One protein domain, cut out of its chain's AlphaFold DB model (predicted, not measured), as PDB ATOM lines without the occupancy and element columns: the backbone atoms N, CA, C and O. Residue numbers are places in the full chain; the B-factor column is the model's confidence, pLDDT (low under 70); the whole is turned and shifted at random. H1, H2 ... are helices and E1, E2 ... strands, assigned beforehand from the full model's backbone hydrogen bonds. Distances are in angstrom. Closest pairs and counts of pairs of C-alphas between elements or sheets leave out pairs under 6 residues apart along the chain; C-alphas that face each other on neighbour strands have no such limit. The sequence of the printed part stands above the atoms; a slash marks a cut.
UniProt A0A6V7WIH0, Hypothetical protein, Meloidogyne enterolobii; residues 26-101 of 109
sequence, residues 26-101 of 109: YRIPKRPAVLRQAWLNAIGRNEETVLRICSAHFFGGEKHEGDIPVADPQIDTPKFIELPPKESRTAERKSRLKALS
ATOM      1  N   TYR A  26     -45.593  37.977  34.257       93.12
ATOM      2  CA  TYR A  26     -44.972  39.292  34.303       93.12
ATOM      3  C   TYR A  26     -44.562  39.655  35.728       93.12
ATOM      4  O   TYR A  26     -45.266  39.383  36.704       93.12
ATOM      5  N   ARG A  27     -43.392  40.284  35.858       92.56
ATOM      6  CA  ARG A  27     -42.936  40.867  37.125       92.56
ATOM      7  C   ARG A  27     -43.558  42.243  37.287       92.56
ATOM      8  O   ARG A  27     -43.650  42.977  36.307       92.56
ATOM      9  N   ILE A  28     -43.903  42.596  38.523       91.94
ATOM     10  CA  ILE A  28     -44.292  43.968  38.849       91.94
ATOM     11  C   ILE A  28     -43.147  44.906  38.416       91.94
ATOM     12  O   ILE A  28     -41.987  44.642  38.763       91.94
ATOM     13  N   PRO A  29     -43.424  45.968  37.635       91.00
ATOM     14  CA  PRO A  29     -42.406  46.923  37.220       91.00
ATOM     15  C   PRO A  29     -41.679  47.538  38.420       91.00
ATOM     16  O   PRO A  29     -42.281  47.875  39.438       91.00
ATOM     17  N   LYS A  30     -40.359  47.709  38.300       88.69
ATOM     18  CA  LYS A  30     -39.563  48.457  39.292       88.69
ATOM     19  C   LYS A  30     -39.586  49.963  39.033       88.69
ATOM     20  O   LYS A  30     -39.434  50.747  39.961       88.69
ATOM     21  N   ARG A  31     -39.721  50.353  37.763       86.88
ATOM     22  CA  ARG A  31     -39.751  51.737  37.283       86.88
ATOM     23  C   ARG A  31     -40.705  51.849  36.079       86.88
ATOM     24  O   ARG A  31     -40.810  50.863  35.345       86.88
ATOM     25  N   PRO A  32     -41.317  53.023  35.854       90.50
ATOM     26  CA  PRO A  32     -41.328  54.170  36.768       90.50
ATOM     27  C   PRO A  32     -42.163  53.882  38.030       90.50
ATOM     28  O   PRO A  32     -42.972  52.953  38.047       90.50
ATOM     29  N   ALA A  33     -41.931  54.639  39.109       91.00
ATOM     30  CA  ALA A  33     -42.595  54.409  40.398       91.00
ATOM     31  C   ALA A  33     -44.126  54.506  40.288       91.00
ATOM     32  O   ALA A  33     -44.829  53.699  40.889       91.00
ATOM     33  N   VAL A  34     -44.624  55.411  39.440       92.88
ATOM     34  CA  VAL A  34     -46.056  55.563  39.150       92.88
ATOM     35  C   VAL A  34     -46.675  54.290  38.557       92.88
ATOM     36  O   VAL A  34     -47.720  53.846  39.025       92.88
ATOM     37  N   LEU A  35     -45.994  53.617  37.618       93.94
ATOM     38  CA  LEU A  35     -46.474  52.352  37.045       93.94
ATOM     39  C   LEU A  35     -46.507  51.244  38.086       93.94
ATOM     40  O   LEU A  35     -47.461  50.476  38.173       93.94
ATOM     41  N   ARG A  36     -45.460  51.177  38.905       92.44
ATOM     42  CA  ARG A  36     -45.382  50.213  39.996       92.44
ATOM     43  C   ARG A  36     -46.521  50.398  40.998       92.44
ATOM     44  O   ARG A  36     -47.158  49.416  41.364       92.44
ATOM     45  N   GLN A  37     -46.771  51.630  41.438       92.94
ATOM     46  CA  GLN A  37     -47.859  51.943  42.365       92.94
ATOM     47  C   GLN A  37     -49.216  51.598  41.755       92.94
ATOM     48  O   GLN A  37     -50.027  50.956  42.414       92.94
ATOM     49  N   ALA A  38     -49.436  51.920  40.479       94.69
ATOM     50  CA  ALA A  38     -50.669  51.566  39.788       94.69
ATOM     51  C   ALA A  38     -50.902  50.044  39.744       94.69
ATOM     52  O   ALA A  38     -52.017  49.583  39.983       94.69
ATOM     53  N   TRP A  39     -49.848  49.250  39.520       94.94
ATOM     54  CA  TRP A  39     -49.925  47.788  39.592       94.94
ATOM     55  C   TRP A  39     -50.286  47.291  40.986       94.94
ATOM     56  O   TRP A  39     -51.169  46.449  41.110       94.94
ATOM     57  N   LEU A  40     -49.608  47.798  42.017       93.88
ATOM     58  CA  LEU A  40     -49.841  47.418  43.412       93.88
ATOM     59  C   LEU A  40     -51.275  47.748  43.849       93.88
ATOM     60  O   LEU A  40     -51.963  46.886  44.399       93.88
ATOM     61  N   ASN A  41     -51.760  48.937  43.490       93.94
ATOM     62  CA  ASN A  41     -53.131  49.369  43.742       93.94
ATOM     63  C   ASN A  41     -54.148  48.455  43.048       93.94
ATOM     64  O   ASN A  41     -55.118  48.034  43.674       93.94
ATOM     65  N   ALA A  42     -53.912  48.093  41.783       93.62
ATOM     66  CA  ALA A  42     -54.811  47.220  41.027       93.62
ATOM     67  C   ALA A  42     -54.945  45.814  41.630       93.62
ATOM     68  O   ALA A  42     -55.989  45.184  41.486       93.62
ATOM     69  N   ILE A  43     -53.911  45.329  42.324       92.19
ATOM     70  CA  ILE A  43     -53.928  44.027  43.006       92.19
ATOM     71  C   ILE A  43     -54.231  44.135  44.507       92.19
ATOM     72  O   ILE A  43     -54.137  43.129  45.211       92.19
ATOM     73  N   GLY A  44     -54.561  45.328  45.011       91.25
ATOM     74  CA  GLY A  44     -54.850  45.564  46.427       91.25
ATOM     75  C   GLY A  44     -53.683  45.210  47.353       91.25
ATOM     76  O   GLY A  44     -53.895  44.644  48.425       91.25
ATOM     77  N   ARG A  45     -52.440  45.467  46.928       88.12
ATOM     78  CA  ARG A  45     -51.220  45.223  47.716       88.12
ATOM     79  C   ARG A  45     -50.472  46.532  47.949       88.12
ATOM     80  O   ARG A  45     -50.539  47.444  47.139       88.12
ATOM     81  N   ASN A  46     -49.744  46.601  49.054       82.88
ATOM     82  CA  ASN A  46     -48.997  47.775  49.513       82.88
ATOM     83  C   ASN A  46     -47.471  47.606  49.393       82.88
ATOM     84  O   ASN A  46     -46.766  48.590  49.193       82.88
ATOM     85  N   GLU A  47     -46.959  46.375  49.448       71.75
ATOM     86  CA  GLU A  47     -45.522  46.087  49.386       71.75
ATOM     87  C   GLU A  47     -45.169  45.014  48.350       71.75
ATOM     88  O   GLU A  47     -45.985  44.166  47.971       71.75
ATOM     89  N   GLU A  48     -43.910  45.035  47.903       63.06
ATOM     90  CA  GLU A  48     -43.345  44.046  46.983       63.06
ATOM     91  C   GLU A  48     -43.057  42.737  47.708       63.06
ATOM     92  O   GLU A  48     -41.920  42.335  47.929       63.06
ATOM     93  N   THR A  49     -44.123  42.005  47.999       65.94
ATOM     94  CA  THR A  49     -44.004  40.551  47.952       65.94
ATOM     95  C   THR A  49     -43.600  40.182  46.520       65.94
ATOM     96  O   THR A  49     -44.013  40.848  45.568       65.94
ATOM     97  N   VAL A  50     -42.727  39.185  46.338       66.00
ATOM     98  CA  VAL A  50     -42.208  38.767  45.019       66.00
ATOM     99  C   VAL A  50     -43.337  38.127  44.199       66.00
ATOM    100  O   VAL A  50     -43.380  36.920  43.975       66.00
ATOM    101  N   LEU A  51     -44.276  38.954  43.755       81.94
ATOM    102  CA  LEU A  51     -45.473  38.559  43.046       81.94
ATOM    103  C   LEU A  51     -45.220  38.615  41.542       81.94
ATOM    104  O   LEU A  51     -44.391  39.371  41.010       81.94
ATOM    105  N   ARG A  52     -45.939  37.750  40.842       90.44
ATOM    106  CA  ARG A  52     -46.030  37.736  39.388       90.44
ATOM    107  C   ARG A  52     -47.483  37.831  39.005       90.44
ATOM    108  O   ARG A  52     -48.312  37.270  39.707       90.44
ATOM    109  N   ILE A  53     -47.785  38.469  37.889       92.31
ATOM    110  CA  ILE A  53     -49.140  38.502  37.344       92.31
ATOM    111  C   ILE A  53     -49.148  37.661  36.071       92.31
ATOM    112  O   ILE A  53     -48.262  37.821  35.231       92.31
ATOM    113  N   CYS A  54     -50.086  36.720  35.953       92.25
ATOM    114  CA  CYS A  54     -50.204  35.924  34.733       92.25
ATOM    115  C   CYS A  54     -50.726  36.783  33.577       92.25
ATOM    116  O   CYS A  54     -51.528  37.693  33.791       92.25
ATOM    117  N   SER A  55     -50.312  36.449  32.357       93.31
ATOM    118  CA  SER A  55     -50.689  37.143  31.121       93.31
ATOM    119  C   SER A  55     -52.195  37.327  30.941       93.31
ATOM    120  O   SER A  55     -52.610  38.342  30.404       93.31
ATOM    121  N   ALA A  56     -53.021  36.418  31.463       92.94
ATOM    122  CA  ALA A  56     -54.482  36.493  31.379       92.94
ATOM    123  C   ALA A  56     -55.118  37.746  32.025       92.94
ATOM    124  O   ALA A  56     -56.297  37.994  31.818       92.94
ATOM    125  N   HIS A  57     -54.359  38.532  32.795       94.69
ATOM    126  CA  HIS A  57     -54.800  39.828  33.325       94.69
ATOM    127  C   HIS A  57     -54.538  41.007  32.366       94.69
ATOM    128  O   HIS A  57     -54.745  42.159  32.749       94.69
ATOM    129  N   PHE A  58     -54.090  40.728  31.139       95.06
ATOM    130  CA  PHE A  58     -53.875  41.691  30.059       95.06
ATOM    131  C   PHE A  58     -54.653  41.267  28.812       95.06
ATOM    132  O   PHE A  58     -54.807  40.074  28.537       95.06
ATOM    133  N   PHE A  59     -55.151  42.244  28.056       91.19
ATOM    134  CA  PHE A  59     -55.886  41.974  26.823       91.19
ATOM    135  C   PHE A  59     -54.990  41.231  25.820       91.19
ATOM    136  O   PHE A  59     -53.830  41.590  25.632       91.19
ATOM    137  N   GLY A  60     -55.492  40.141  25.233       89.62
ATOM    138  CA  GLY A  60     -54.707  39.283  24.332       89.62
ATOM    139  C   GLY A  60     -53.545  38.525  24.993       89.62
ATOM    140  O   GLY A  60     -52.835  37.795  24.311       89.62
ATOM    141  N   GLY A  61     -53.346  38.651  26.309       89.75
ATOM    142  CA  GLY A  61     -52.234  38.018  27.018       89.75
ATOM    143  C   GLY A  61     -50.907  38.782  26.954       89.75
ATOM    144  O   GLY A  61     -49.915  38.307  27.509       89.75
ATOM    145  N   GLU A  62     -50.870  39.959  26.330       91.38
ATOM    146  CA  GLU A  62     -49.644  40.740  26.164       91.38
ATOM    147  C   GLU A  62     -49.665  42.018  26.998       91.38
ATOM    148  O   GLU A  62     -50.611  42.798  26.968       91.38
ATOM    149  N   LYS A  63     -48.583  42.238  27.750       93.81
ATOM    150  CA  LYS A  63     -48.388  43.440  28.567       93.81
ATOM    151  C   LYS A  63     -47.507  44.449  27.834       93.81
ATOM    152  O   LYS A  63     -46.285  44.266  27.760       93.81
ATOM    153  N   HIS A  64     -48.073  45.585  27.465       93.06
ATOM    154  CA  HIS A  64     -47.360  46.740  26.932       93.06
ATOM    155  C   HIS A  64     -46.824  47.634  28.057       93.06
ATOM    156  O   HIS A  64     -46.956  47.351  29.253       93.06
ATOM    157  N   GLU A  65     -46.044  48.643  27.699       91.25
ATOM    158  CA  GLU A  65     -45.518  49.608  28.660       91.25
ATOM    159  C   GLU A  65     -46.620  50.586  29.066       91.25
ATOM    160  O   GLU A  65     -47.268  51.125  28.191       91.25
ATOM    161  N   GLY A  66     -46.829  50.804  30.367       93.38
ATOM    162  CA  GLY A  66     -47.935  51.631  30.876       93.38
ATOM    163  C   GLY A  66     -49.187  50.834  31.257       93.38
ATOM    164  O   GLY A  66     -49.956  51.292  32.099       93.38
ATOM    165  N   ASP A  67     -49.348  49.615  30.735       96.50
ATOM    166  CA  ASP A  67     -50.477  48.738  31.062       96.50
ATOM    167  C   ASP A  67     -50.538  48.393  32.548       96.50
ATOM    168  O   ASP A  67     -49.510  48.131  33.177       96.50
ATOM    169  N   ILE A  68     -51.753  48.299  33.083       96.56
ATOM    170  CA  ILE A  68     -52.066  47.878  34.450       96.56
ATOM    171  C   ILE A  68     -52.918  46.599  34.378       96.56
ATOM    172  O   ILE A  68     -53.885  46.565  33.617       96.56
ATOM    173  N   PRO A  69     -52.608  45.551  35.167       96.00
ATOM    174  CA  PRO A  69     -53.397  44.325  35.155       96.00
ATOM    175  C   PRO A  69     -54.820  44.556  35.675       96.00
ATOM    176  O   PRO A  69     -55.025  45.250  36.675       96.00
ATOM    177  N   VAL A  70     -55.795  43.898  35.053       96.25
ATOM    178  CA  VAL A  70     -57.214  43.911  35.460       96.25
ATOM    179  C   VAL A  70     -57.686  42.511  35.853       96.25
ATOM    180  O   VAL A  70     -56.996  41.534  35.567       96.25
ATOM    181  N   ALA A  71     -58.825  42.381  36.540       93.69
ATOM    182  CA  ALA A  71     -59.255  41.092  37.083       93.69
ATOM    183  C   ALA A  71     -59.687  40.133  35.970       93.69
ATOM    184  O   ALA A  71     -59.306  38.959  36.000       93.69
ATOM    185  N   ASP A  72     -60.407  40.642  34.971       93.25
ATOM    186  CA  ASP A  72     -60.713  39.957  33.721       93.25
ATOM    187  C   ASP A  72     -60.737  40.936  32.533       93.25
ATOM    188  O   ASP A  72     -61.700  41.683  32.402       93.25
ATOM    189  N   PRO A  73     -59.752  40.907  31.619       93.38
ATOM    190  CA  PRO A  73     -59.716  41.789  30.448       93.38
ATOM    191  C   PRO A  73     -60.878  41.626  29.460       93.38
ATOM    192  O   PRO A  73     -61.014  42.450  28.561       93.38
ATOM    193  N   GLN A  74     -61.675  40.555  29.563       90.44
ATOM    194  CA  GLN A  74     -62.872  40.367  28.735       90.44
ATOM    195  C   GLN A  74     -64.099  41.105  29.289       90.44
ATOM    196  O   GLN A  74     -65.078  41.276  28.567       90.44
ATOM    197  N   ILE A  75     -64.064  41.504  30.564       92.56
ATOM    198  CA  ILE A  75     -65.186  42.129  31.280       92.56
ATOM    199  C   ILE A  75     -64.795  43.534  31.746       92.56
ATOM    200  O   ILE A  75     -65.536  44.492  31.543       92.56
ATOM    201  N   ASP A  76     -63.623  43.655  32.364       93.44
ATOM    202  CA  ASP A  76     -63.076  44.902  32.868       93.44
ATOM    203  C   ASP A  76     -62.400  45.684  31.744       93.44
ATOM    204  O   ASP A  76     -61.595  45.151  30.977       93.44
ATOM    205  N   THR A  77     -62.662  46.989  31.696       93.81
ATOM    206  CA  THR A  77     -61.984  47.890  30.764       93.81
ATOM    207  C   THR A  77     -60.466  47.860  31.000       93.81
ATOM    208  O   THR A  77     -60.034  48.046  32.146       93.81
ATOM    209  N   PRO A  78     -59.643  47.666  29.948       93.31
ATOM    210  CA  PRO A  78     -58.191  47.741  30.058       93.31
ATOM    211  C   PRO A  78     -57.734  49.055  30.695       93.31
ATOM    212  O   PRO A  78     -58.278  50.122  30.410       93.31
ATOM    213  N   LYS A  79     -56.724  48.979  31.565       95.12
ATOM    214  CA  LYS A  79     -56.181  50.133  32.285       95.12
ATOM    215  C   LYS A  79     -54.758  50.424  31.828       95.12
ATOM    216  O   LYS A  79     -53.942  49.515  31.706       95.12
ATOM    217  N   PHE A  80     -54.466  51.703  31.639       95.31
ATOM    218  CA  PHE A  80     -53.180  52.203  31.174       95.31
ATOM    219  C   PHE A  80     -52.847  53.511  31.889       95.31
ATOM    220  O   PHE A  80     -53.749  54.266  32.255       95.31
ATOM    221  N   ILE A  81     -51.556  53.781  32.074       93.56
ATOM    222  CA  ILE A  81     -51.064  55.100  32.468       93.56
ATOM    223  C   ILE A  81     -50.066  55.625  31.446       93.56
ATOM    224  O   ILE A  81     -49.175  54.905  30.992       93.56
ATOM    225  N   GLU A  82     -50.184  56.912  31.140       92.44
ATOM    226  CA  GLU A  82     -49.183  57.605  30.347       92.44
ATOM    227  C   GLU A  82     -47.900  57.727  31.170       92.44
ATOM    228  O   GLU A  82     -47.890  58.243  32.292       92.44
ATOM    229  N   LEU A  83     -46.815  57.165  30.643       87.88
ATOM    230  CA  LEU A  83     -45.531  57.212  31.320       87.88
ATOM    231  C   LEU A  83     -44.794  58.495  30.942       87.88
ATOM    232  O   LEU A  83     -44.847  58.904  29.782       87.88
ATOM    233  N   PRO A  84     -44.034  59.086  31.881       81.31
ATOM    234  CA  PRO A  84     -43.127  60.161  31.524       81.31
ATOM    235  C   PRO A  84     -42.144  59.670  30.449       81.31
ATOM    236  O   PRO A  84     -41.809  58.475  30.425       81.31
ATOM    237  N   PRO A  85     -41.648  60.571  29.580       80.31
ATOM    238  CA  PRO A  85     -40.646  60.231  28.581       80.31
ATOM    239  C   PRO A  85     -39.497  59.459  29.227       80.31
ATOM    240  O   PRO A  85     -39.005  59.831  30.293       80.31
ATOM    241  N   LYS A  86     -39.081  58.352  28.606       69.25
ATOM    242  CA  LYS A  86     -37.994  57.525  29.136       69.25
ATOM    243  C   LYS A  86     -36.722  58.358  29.256       69.25
ATOM    244  O   LYS A  86     -36.023  58.563  28.268       69.25
ATOM    245  N   GLU A  87     -36.354  58.730  30.475       60.44
ATOM    246  CA  GLU A  87     -34.982  59.138  30.749       60.44
ATOM    247  C   GLU A  87     -34.072  57.938  30.453       60.44
ATOM    248  O   GLU A  87     -34.320  56.797  30.872       60.44
ATOM    249  N   SER A  88     -33.049  58.156  29.630       56.41
ATOM    250  CA  SER A  88     -32.203  57.090  29.103       56.41
ATOM    251  C   SER A  88     -31.394  56.436  30.233       56.41
ATOM    252  O   SER A  88     -30.313  56.871  30.624       56.41
ATOM    253  N   ARG A  89     -31.909  55.312  30.751       57.06
ATOM    254  CA  ARG A  89     -31.297  54.484  31.815       57.06
ATOM    255  C   ARG A  89     -29.841  54.072  31.553       57.06
ATOM    256  O   ARG A  89     -29.141  53.656  32.475       57.06
ATOM    257  N   THR A  90     -29.369  54.177  30.315       55.56
ATOM    258  CA  THR A  90     -27.974  53.923  29.944       55.56
ATOM    259  C   THR A  90     -27.015  54.933  30.588       55.56
ATOM    260  O   THR A  90     -25.904  54.554  30.961       55.56
ATOM    261  N   ALA A  91     -27.440  56.186  30.788       56.19
ATOM    262  CA  ALA A  91     -26.600  57.241  31.356       56.19
ATOM    263  C   ALA A  91     -26.311  57.027  32.855       56.19
ATOM    264  O   ALA A  91     -25.157  57.107  33.272       56.19
ATOM    265  N   GLU A  92     -27.326  56.653  33.646       57.59
ATOM    266  CA  GLU A  92     -27.215  56.418  35.101       57.59
ATOM    267  C   GLU A  92     -26.341  55.194  35.433       57.59
ATOM    268  O   GLU A  92     -25.561  55.191  36.387       57.59
ATOM    269  N   ARG A  93     -26.417  54.132  34.616       60.16
ATOM    270  CA  ARG A  93     -25.564  52.947  34.799       60.16
ATOM    271  C   ARG A  93     -24.101  53.262  34.477       60.16
ATOM    272  O   ARG A  93     -23.212  52.810  35.196       60.16
ATOM    273  N   LYS A  94     -23.856  54.058  33.428       60.38
ATOM    274  CA  LYS A  94     -22.511  54.479  33.007       60.38
ATOM    275  C   LYS A  94     -21.880  55.444  34.017       60.38
ATOM    276  O   LYS A  94     -20.691  55.313  34.296       60.38
ATOM    277  N   SER A  95     -22.658  56.345  34.622       62.81
ATOM    278  CA  SER A  95     -22.168  57.249  35.673       62.81
ATOM    279  C   SER A  95     -21.820  56.510  36.970       62.81
ATOM    280  O   SER A  95     -20.757  56.756  37.531       62.81
ATOM    281  N   ARG A  96     -22.634  55.534  37.404       64.50
ATOM    282  CA  ARG A  96     -22.323  54.686  38.574       64.50
ATOM    283  C   ARG A  96     -21.074  53.824  38.385       64.50
ATOM    284  O   ARG A  96     -20.258  53.741  39.296       64.50
ATOM    285  N   LEU A  97     -20.907  53.204  37.216       68.38
ATOM    286  CA  LEU A  97     -19.694  52.436  36.894       68.38
ATOM    287  C   LEU A  97     -18.446  53.332  36.870       68.38
ATOM    288  O   LEU A  97     -17.407  52.932  37.383       68.38
ATOM    289  N   LYS A  98     -18.564  54.560  36.348       66.38
ATOM    290  CA  LYS A  98     -17.471  55.545  36.323       66.38
ATOM    291  C   LYS A  98     -17.117  56.085  37.719       66.38
ATOM    292  O   LYS A  98     -15.950  56.350  37.997       66.38
ATOM    293  N   ALA A  99     -18.099  56.224  38.610       67.12
ATOM    294  CA  ALA A  99     -17.873  56.608  40.006       67.12
ATOM    295  C   ALA A  99     -17.154  55.502  40.801       67.12
ATOM    296  O   ALA A  99     -16.250  55.784  41.577       67.12
ATOM    297  N   LEU A 100     -17.495  54.233  40.557       64.31
ATOM    298  CA  LEU A 100     -16.817  53.091  41.182       64.31
ATOM    299  C   LEU A 100     -15.380  52.901  40.671       64.31
ATOM    300  O   LEU A 100     -14.525  52.457  41.428       64.31
ATOM    301  N   SER A 101     -15.094  53.262  39.416       63.38
ATOM    302  CA  SER A 101     -13.745  53.168  38.840       63.38
ATOM    303  C   SER A 101     -12.820  54.342  39.186       63.38
ATOM    304  O   SER A 101     -11.672  54.340  38.755       63.38
TER     305      SER A 101
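Overview. This is residues 26 to 101 of the 109 residues of the protein "Hypothetical protein" of Meloidogyne enterolobii (UniProt A0A6V7WIH0). With little regular structure, the printed part is a small, compact body, mostly loops with helix H1 and short strand E1, from which residues 87 to 101, with helix H2, stick out as an arm that makes the length. The 76 printed residues hold H1, E1 and H2 in that order; mostly helix by class, these take up 25 residues. The whole is loose, with a radius of gyration of the C-alphas of 15.1 A and spans of 52 by 25 by 18 A.

Arrangement. Residues 26 to 27 pair antiparallel with residues 52 to 53 of E1, residues 52 to 54, which pairs with no named strand. H1, residues 33 to 42, is apart from E1. Residues 67 to 68 pair antiparallel with residues 79 to 80. H2, residues 89 to 100, is apart from H1 and E1. In both helices every O i to N i+4 pair is within hydrogen-bond range.

Along the chain. H1 begins at C-alpha 33 (-42.595, 54.409, 40.398) and measures 14.2 A from first to last C-alpha, E1 6.5 A. H2 measures 17.3 A and ends at C-alpha 100 (-16.817, 53.091, 41.182).

Size, cuts and confidence. The farthest C-alphas, Ile 75 and Ser 101, are 53.2 A apart. The printed part has no cut. The link from E1 to H2 is long, 34 residues. pLDDT is under 70 at residues 48 to 50 and 86 to 101.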